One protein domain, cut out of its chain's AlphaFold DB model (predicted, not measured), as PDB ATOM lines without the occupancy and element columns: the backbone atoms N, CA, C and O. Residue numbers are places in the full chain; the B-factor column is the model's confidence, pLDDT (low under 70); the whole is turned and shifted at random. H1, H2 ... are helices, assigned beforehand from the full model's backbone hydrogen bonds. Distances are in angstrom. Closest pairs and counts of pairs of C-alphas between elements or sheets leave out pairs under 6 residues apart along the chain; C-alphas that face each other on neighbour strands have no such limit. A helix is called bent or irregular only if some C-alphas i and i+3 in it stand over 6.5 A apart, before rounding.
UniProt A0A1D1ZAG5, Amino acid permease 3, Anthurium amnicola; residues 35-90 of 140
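This is residues 35 to 90 of the 140 residues of the protein "Amino acid permease 3" of Anthurium amnicola (UniProt A0A1D1ZAG5). Two long helices, H1 then H2, make a helical hairpin that is closed at its tight link and open beyond it, like a narrow V. H1 is kinked, and the free lengths of both helices, residues 35 to 51 and 69 to 87, stand clear of each other. The printed part has 56 residues, with two named helices and no named strand, and its class is all helix. It is loose, with a radius of gyration of the C-alphas of 14.6 A, and spans 47 by 23 by 8 A.

H1, residues 35 to 58, has a kink of 36 degrees near residue 49; it is neither bent nor irregular, but only just: C-alphas 46 and 49 are 6.4 A apart. H2, residues 60 to 87, forms a helical hairpin with H1, running opposite ways at a shallow tilt of 24 degrees. They touch through residues 56 to 57 of H1 and 63 to 67 of H2 alone; the closest C-alphas, of Thr 56 and Gly 64, are 4.9 A apart. O i to N i+4 pairs are within hydrogen-bond range in 17 of 20 cases in H1 and 23 of 24 in H2.

H1 runs 34.4 A from C-alpha 35 at (-8.488, -31.900, -2.903) to C-alpha 58. H2 runs 40.1 A to C-alpha 87 at (-25.043, -44.380, -1.050).

The C-alphas farthest apart, of Gln 58 and Asp 90, are 47.4 A apart. The printed part has no cut. Mean pLDDT of the printed part is 76.0; residue 77 and residues 79 to 90 are under 70.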
ATOM      1  N   THR A  35      -9.237 -32.819  -3.766       82.06
ATOM      2  CA  THR A  35      -8.488 -31.900  -2.903       82.06
ATOM      3  C   THR A  35      -8.711 -32.229  -1.426       82.06
ATOM      4  O   THR A  35      -7.762 -32.246  -0.645       82.06
ATOM      5  N   ALA A  36      -9.948 -32.561  -1.041       78.94
ATOM      6  CA  ALA A  36     -10.275 -32.971   0.325       78.94
ATOM      7  C   ALA A  36      -9.565 -34.280   0.721       78.94
ATOM      8  O   ALA A  36      -8.950 -34.353   1.785       78.94
ATOM      9  N   VAL A  37      -9.587 -35.289  -0.152       79.62
ATOM     10  CA  VAL A  37      -8.881 -36.563   0.055       79.62
ATOM     11  C   VAL A  37      -7.373 -36.337   0.152       79.62
ATOM     12  O   VAL A  37      -6.742 -36.859   1.071       79.62
ATOM     13  N   ALA A  38      -6.796 -35.507  -0.722       85.50
ATOM     14  CA  ALA A  38      -5.376 -35.168  -0.672       85.50
ATOM     15  C   ALA A  38      -4.986 -34.514   0.664       85.50
ATOM     16  O   ALA A  38      -3.972 -34.896   1.252       85.50
ATOM     17  N   HIS A  39      -5.808 -33.593   1.181       79.69
ATOM     18  CA  HIS A  39      -5.592 -32.953   2.481       79.69
ATOM     19  C   HIS A  39      -5.688 -33.927   3.655       79.69
ATOM     20  O   HIS A  39      -4.861 -33.876   4.562       79.69
ATOM     21  N   ILE A  40      -6.660 -34.839   3.636       83.38
ATOM     22  CA  ILE A  40      -6.805 -35.852   4.689       83.38
ATOM     23  C   ILE A  40      -5.590 -36.784   4.685       83.38
ATOM     24  O   ILE A  40      -4.999 -37.025   5.735       83.38
ATOM     25  N   ILE A  41      -5.164 -37.258   3.513       82.38
ATOM     26  CA  ILE A  41      -4.000 -38.142   3.386       82.38
ATOM     27  C   ILE A  41      -2.725 -37.432   3.853       82.38
ATOM     28  O   ILE A  41      -1.963 -38.006   4.627       82.38
ATOM     29  N   THR A  42      -2.492 -36.180   3.446       85.50
ATOM     30  CA  THR A  42      -1.307 -35.421   3.889       85.50
ATOM     31  C   THR A  42      -1.330 -35.112   5.383       85.50
ATOM     32  O   THR A  42      -0.294 -35.245   6.036       85.50
ATOM     33  N   ALA A  43      -2.493 -34.785   5.956       82.06
ATOM     34  CA  ALA A  43      -2.636 -34.610   7.400       82.06
ATOM     35  C   ALA A  43      -2.320 -35.911   8.165       82.06
ATOM     36  O   ALA A  43      -1.582 -35.883   9.150       82.06
ATOM     37  N   VAL A  44      -2.820 -37.054   7.681       78.31
ATOM     38  CA  VAL A  44      -2.627 -38.372   8.312       78.31
ATOM     39  C   VAL A  44      -1.188 -38.880   8.171       78.31
ATOM     40  O   VAL A  44      -0.615 -39.349   9.155       78.31
ATOM     41  N   ILE A  45      -0.583 -38.780   6.983       82.88
ATOM     42  CA  ILE A  45       0.816 -39.185   6.757       82.88
ATOM     43  C   ILE A  45       1.770 -38.297   7.564       82.88
ATOM     44  O   ILE A  45       2.782 -38.789   8.047       82.88
ATOM     45  N   GLY A  46       1.450 -37.015   7.751       81.75
ATOM     46  CA  GLY A  46       2.258 -36.110   8.561       81.75
ATOM     47  C   GLY A  46       2.213 -36.463  10.046       81.75
ATOM     48  O   GLY A  46       3.100 -37.129  10.577       81.75
ATOM     49  N   SER A  47       1.185 -35.991  10.746       76.31
ATOM     50  CA  SER A  47       1.134 -36.091  12.210       76.31
ATOM     51  C   SER A  47       0.784 -37.495  12.709       76.31
ATOM     52  O   SER A  47       1.225 -37.891  13.788       76.31
ATOM     53  N   GLY A  48       0.025 -38.266  11.927       77.62
ATOM     54  CA  GLY A  48      -0.469 -39.584  12.323       77.62
ATOM     55  C   GLY A  48       0.596 -40.674  12.245       77.62
ATOM     56  O   GLY A  48       0.905 -41.310  13.255       77.62
ATOM     57  N   VAL A  49       1.181 -40.898  11.062       79.94
ATOM     58  CA  VAL A  49       2.068 -42.059  10.848       79.94
ATOM     59  C   VAL A  49       3.359 -41.976  11.666       79.94
ATOM     60  O   VAL A  49       3.841 -43.002  12.144       79.94
ATOM     61  N   LEU A  50       3.892 -40.768  11.885       83.06
ATOM     62  CA  LEU A  50       5.121 -40.556  12.657       83.06
ATOM     63  C   LEU A  50       4.934 -40.926  14.136       83.06
ATOM     64  O   LEU A  50       5.762 -41.632  14.712       83.06
ATOM     65  N   SER A  51       3.822 -40.499  14.742       80.31
ATOM     66  CA  SER A  51       3.502 -40.828  16.138       80.31
ATOM     67  C   SER A  51       3.122 -42.305  16.306       80.31
ATOM     68  O   SER A  51       3.520 -42.956  17.281       80.31
ATOM     69  N   LEU A  52       2.420 -42.867  15.314       78.94
ATOM     70  CA  LEU A  52       2.071 -44.285  15.291       78.94
ATOM     71  C   LEU A  52       3.322 -45.164  15.204       78.94
ATOM     72  O   LEU A  52       3.418 -46.145  15.937       78.94
ATOM     73  N   ALA A  53       4.290 -44.812  14.354       83.25
ATOM     74  CA  ALA A  53       5.523 -45.576  14.177       83.25
ATOM     75  C   ALA A  53       6.340 -45.653  15.474       83.25
ATOM     76  O   ALA A  53       6.794 -46.734  15.849       83.25
ATOM     77  N   TRP A  54       6.467 -44.537  16.196       82.19
ATOM     78  CA  TRP A  54       7.183 -44.502  17.473       82.19
ATOM     79  C   TRP A  54       6.496 -45.346  18.554       82.19
ATOM     80  O   TRP A  54       7.147 -46.139  19.232       82.19
ATOM     81  N   SER A  55       5.170 -45.250  18.653       81.38
ATOM     82  CA  SER A  55       4.394 -46.082  19.582       81.38
ATOM     83  C   SER A  55       4.484 -47.568  19.209       81.38
ATOM     84  O   SER A  55       4.667 -48.434  20.062       81.38
ATOM     85  N   THR A  56       4.424 -47.876  17.912       80.94
ATOM     86  CA  THR A  56       4.533 -49.243  17.377       80.94
ATOM     87  C   THR A  56       5.922 -49.838  17.631       80.94
ATOM     88  O   THR A  56       6.030 -51.023  17.942       80.94
ATOM     89  N   ALA A  57       6.980 -49.021  17.597       83.00
ATOM     90  CA  ALA A  57       8.334 -49.448  17.945       83.00
ATOM     91  C   ALA A  57       8.455 -49.895  19.414       83.00
ATOM     92  O   ALA A  57       9.229 -50.800  19.717       83.00
ATOM     93  N   GLN A  58       7.661 -49.313  20.319       83.25
ATOM     94  CA  GLN A  58       7.618 -49.706  21.736       83.25
ATOM     95  C   GLN A  58       6.759 -50.951  21.991       83.25
ATOM     96  O   GLN A  58       7.027 -51.704  22.923       83.25
ATOM     97  N   LEU A  59       5.755 -51.199  21.147       78.19
ATOM     98  CA  LEU A  59       4.854 -52.360  21.212       78.19
ATOM     99  C   LEU A  59       5.520 -53.695  20.806       78.19
ATOM    100  O   LEU A  59       4.937 -54.764  20.999       78.19
ATOM    101  N   GLY A  60       6.747 -53.654  20.279       80.81
ATOM    102  CA  GLY A  60       7.520 -54.837  19.901       80.81
ATOM    103  C   GLY A  60       6.999 -55.544  18.642       80.81
ATOM    104  O   GLY A  60       6.003 -55.154  18.033       80.81
ATOM    105  N   TRP A  61       7.690 -56.617  18.241       81.12
ATOM    106  CA  TRP A  61       7.477 -57.282  16.944       81.12
ATOM    107  C   TRP A  61       6.061 -57.842  16.734       81.12
ATOM    108  O   TRP A  61       5.611 -57.936  15.598       81.12
ATOM    109  N   LEU A  62       5.359 -58.194  17.817       83.38
ATOM    110  CA  LEU A  62       3.999 -58.738  17.770       83.38
ATOM    111  C   LEU A  62       2.928 -57.651  17.927       83.38
ATOM    112  O   LEU A  62       1.865 -57.729  17.314       83.38
ATOM    113  N   GLY A  63       3.208 -56.628  18.738       84.12
ATOM    114  CA  GLY A  63       2.261 -55.553  19.004       84.12
ATOM    115  C   GLY A  63       2.061 -54.634  17.801       84.12
ATOM    116  O   GLY A  63       0.946 -54.167  17.592       84.12
ATOM    117  N   GLY A  64       3.090 -54.435  16.972       83.94
ATOM    118  CA  GLY A  64       2.981 -53.636  15.749       83.94
ATOM    119  C   GLY A  64       2.011 -54.200  14.703       83.94
ATOM    120  O   GLY A  64       1.082 -53.505  14.298       83.94
ATOM    121  N   PRO A  65       2.151 -55.468  14.279       86.88
ATOM    122  CA  PRO A  65       1.186 -56.104  13.385       86.88
ATOM    123  C   PRO A  65      -0.229 -56.139  13.972       86.88
ATOM    124  O   PRO A  65      -1.201 -55.923  13.249       86.88
ATOM    125  N   LEU A  66      -0.353 -56.372  15.284       86.56
ATOM    126  CA  LEU A  66      -1.647 -56.428  15.959       86.56
ATOM    127  C   LEU A  66      -2.343 -55.058  15.993       86.56
ATOM    128  O   LEU A  66      -3.535 -54.970  15.692       86.56
ATOM    129  N   SER A  67      -1.613 -53.984  16.311       83.94
ATOM    130  CA  SER A  67      -2.150 -52.619  16.282       83.94
ATOM    131  C   SER A  67      -2.496 -52.183  14.856       83.94
ATOM    132  O   SER A  67      -3.539 -51.560  14.645       83.94
ATOM    133  N   MET A  68      -1.692 -52.583  13.865       84.44
ATOM    134  CA  MET A  68      -1.959 -52.298  12.457       84.44
ATOM    135  C   MET A  68      -3.224 -53.008  11.959       84.44
ATOM    136  O   MET A  68      -4.042 -52.396  11.271       84.44
ATOM    137  N   LEU A  69      -3.441 -54.266  12.361       84.94
ATOM    138  CA  LEU A  69      -4.664 -55.013  12.052       84.94
ATOM    139  C   LEU A  69      -5.897 -54.354  12.687       84.94
ATOM    140  O   LEU A  69      -6.935 -54.226  12.039       84.94
ATOM    141  N   PHE A  70      -5.784 -53.901  13.937       83.75
ATOM    142  CA  PHE A  70      -6.864 -53.205  14.634       83.75
ATOM    143  C   PHE A  70      -7.223 -51.871  13.960       83.75
ATOM    144  O   PHE A  70      -8.404 -51.565  13.754       83.75
ATOM    145  N   PHE A  71      -6.212 -51.093  13.563       80.00
ATOM    146  CA  PHE A  71      -6.407 -49.833  12.847       80.00
ATOM    147  C   PHE A  71      -7.017 -50.056  11.457       80.00
ATOM    148  O   PHE A  71      -7.941 -49.338  11.061       80.00
ATOM    149  N   ALA A  72      -6.571 -51.096  10.747       82.75
ATOM    150  CA  ALA A  72      -7.130 -51.491   9.459       82.75
ATOM    151  C   ALA A  72      -8.599 -51.917   9.584       82.75
ATOM    152  O   ALA A  72      -9.444 -51.417   8.843       82.75
ATOM    153  N   ALA A  73      -8.930 -52.768  10.561       76.06
ATOM    154  CA  ALA A  73     -10.306 -53.184  10.823       76.06
ATOM    155  C   ALA A  73     -11.203 -51.980  11.140       76.06
ATOM    156  O   ALA A  73     -12.277 -51.838  10.559       76.06
ATOM    157  N   THR A  74     -10.736 -51.071  11.999       76.81
ATOM    158  CA  THR A  74     -11.470 -49.843  12.333       76.81
ATOM    159  C   THR A  74     -11.695 -48.976  11.093       76.81
ATOM    160  O   THR A  74     -12.820 -48.547  10.857       76.81
ATOM    161  N   THR A  75     -10.667 -48.769  10.267       81.19
ATOM    162  CA  THR A  75     -10.761 -47.967   9.035       81.19
ATOM    163  C   THR A  75     -11.746 -48.572   8.041       81.19
ATOM    164  O   THR A  75     -12.597 -47.855   7.529       81.19
ATOM    165  N   ILE A  76     -11.697 -49.889   7.821       76.56
ATOM    166  CA  ILE A  76     -12.639 -50.588   6.934       76.56
ATOM    167  C   ILE A  76     -14.077 -50.383   7.422       76.56
ATOM    168  O   ILE A  76     -14.945 -50.025   6.632       76.56
ATOM    169  N   ILE A  77     -14.317 -50.529   8.726       69.69
ATOM    170  CA  ILE A  77     -15.630 -50.314   9.346       69.69
ATOM    171  C   ILE A  77     -16.111 -48.865   9.132       69.69
ATOM    172  O   ILE A  77     -17.255 -48.661   8.723       69.69
ATOM    173  N   GLN A  78     -15.247 -47.861   9.346       70.62
ATOM    174  CA  GLN A  78     -15.578 -46.449   9.093       70.62
ATOM    175  C   GLN A  78     -15.882 -46.184   7.612       70.62
ATOM    176  O   GLN A  78     -16.861 -45.514   7.290       70.62
ATOM    177  N   SER A  79     -15.054 -46.706   6.705       69.62
ATOM    178  CA  SER A  79     -15.214 -46.515   5.263       69.62
ATOM    179  C   SER A  79     -16.483 -47.173   4.736       69.62
ATOM    180  O   SER A  79     -17.165 -46.561   3.921       69.62
ATOM    181  N   SER A  80     -16.838 -48.367   5.218       65.06
ATOM    182  CA  SER A  80     -18.106 -49.016   4.871       65.06
ATOM    183  C   SER A  80     -19.301 -48.188   5.341       65.06
ATOM    184  O   SER A  80     -20.186 -47.913   4.543       65.06
ATOM    185  N   LEU A  81     -19.282 -47.676   6.578       65.62
ATOM    186  CA  LEU A  81     -20.341 -46.783   7.070       65.62
ATOM    187  C   LEU A  81     -20.474 -45.506   6.249       65.62
ATOM    188  O   LEU A  81     -21.586 -45.103   5.927       65.62
ATOM    189  N   LEU A  82     -19.356 -44.856   5.928       67.12
ATOM    190  CA  LEU A  82     -19.361 -43.647   5.110       67.12
ATOM    191  C   LEU A  82     -19.862 -43.943   3.700       67.12
ATOM    192  O   LEU A  82     -20.655 -43.166   3.181       67.12
ATOM    193  N   ALA A  83     -19.446 -45.059   3.101       61.03
ATOM    194  CA  ALA A  83     -19.918 -45.487   1.790       61.03
ATOM    195  C   ALA A  83     -21.424 -45.778   1.801       61.03
ATOM    196  O   ALA A  83     -22.126 -45.359   0.885       61.03
ATOM    197  N   ASP A  84     -21.938 -46.409   2.855       59.94
ATOM    198  CA  ASP A  84     -23.363 -46.696   3.014       59.94
ATOM    199  C   ASP A  84     -24.180 -45.427   3.316       59.94
ATOM    200  O   ASP A  84     -25.260 -45.229   2.756       59.94
ATOM    201  N   CYS A  85     -23.645 -44.504   4.124       57.91
ATOM    202  CA  CYS A  85     -24.222 -43.175   4.347       57.91
ATOM    203  C   CYS A  85     -24.169 -42.285   3.098       57.91
ATOM    204  O   CYS A  85     -25.037 -41.432   2.938       57.91
ATOM    205  N   TYR A  86     -23.174 -42.468   2.229       54.44
ATOM    206  CA  TYR A  86     -23.036 -41.748   0.962       54.44
ATOM    207  C   TYR A  86     -23.934 -42.340  -0.134       54.44
ATOM    208  O   TYR A  86     -24.460 -41.606  -0.963       54.44
ATOM    209  N   ARG A  87     -24.152 -43.662  -0.122       50.12
ATOM    210  CA  ARG A  87     -25.043 -44.380  -1.050       50.12
ATOM    211  C   ARG A  87     -26.531 -44.236  -0.697       50.12
ATOM    212  O   ARG A  87     -27.388 -44.448  -1.544       50.12
ATOM    213  N   SER A  88     -26.835 -43.864   0.541       39.31
ATOM    214  CA  SER A  88     -28.150 -43.386   0.977       39.31
ATOM    215  C   SER A  88     -28.218 -41.870   0.727       39.31
ATOM    216  O   SER A  88     -27.899 -41.098   1.638       39.31
ATOM    217  N   PRO A  89     -28.594 -41.412  -0.481       49.31
ATOM    218  CA  PRO A  89     -29.932 -41.624  -1.042       49.31
ATOM    219  C   PRO A  89     -29.934 -42.014  -2.532       49.31
ATOM    220  O   PRO A  89     -29.019 -41.686  -3.283       49.31
ATOM    221  N   ASP A  90     -31.006 -42.679  -2.964       45.84
ATOM    222  CA  ASP A  90     -31.307 -42.932  -4.375       45.84
ATOM    223  C   ASP A  90     -31.067 -41.682  -5.253       45.84
ATOM    224  O   ASP A  90     -31.667 -40.637  -4.986       45.84
TER     225      ASP A  90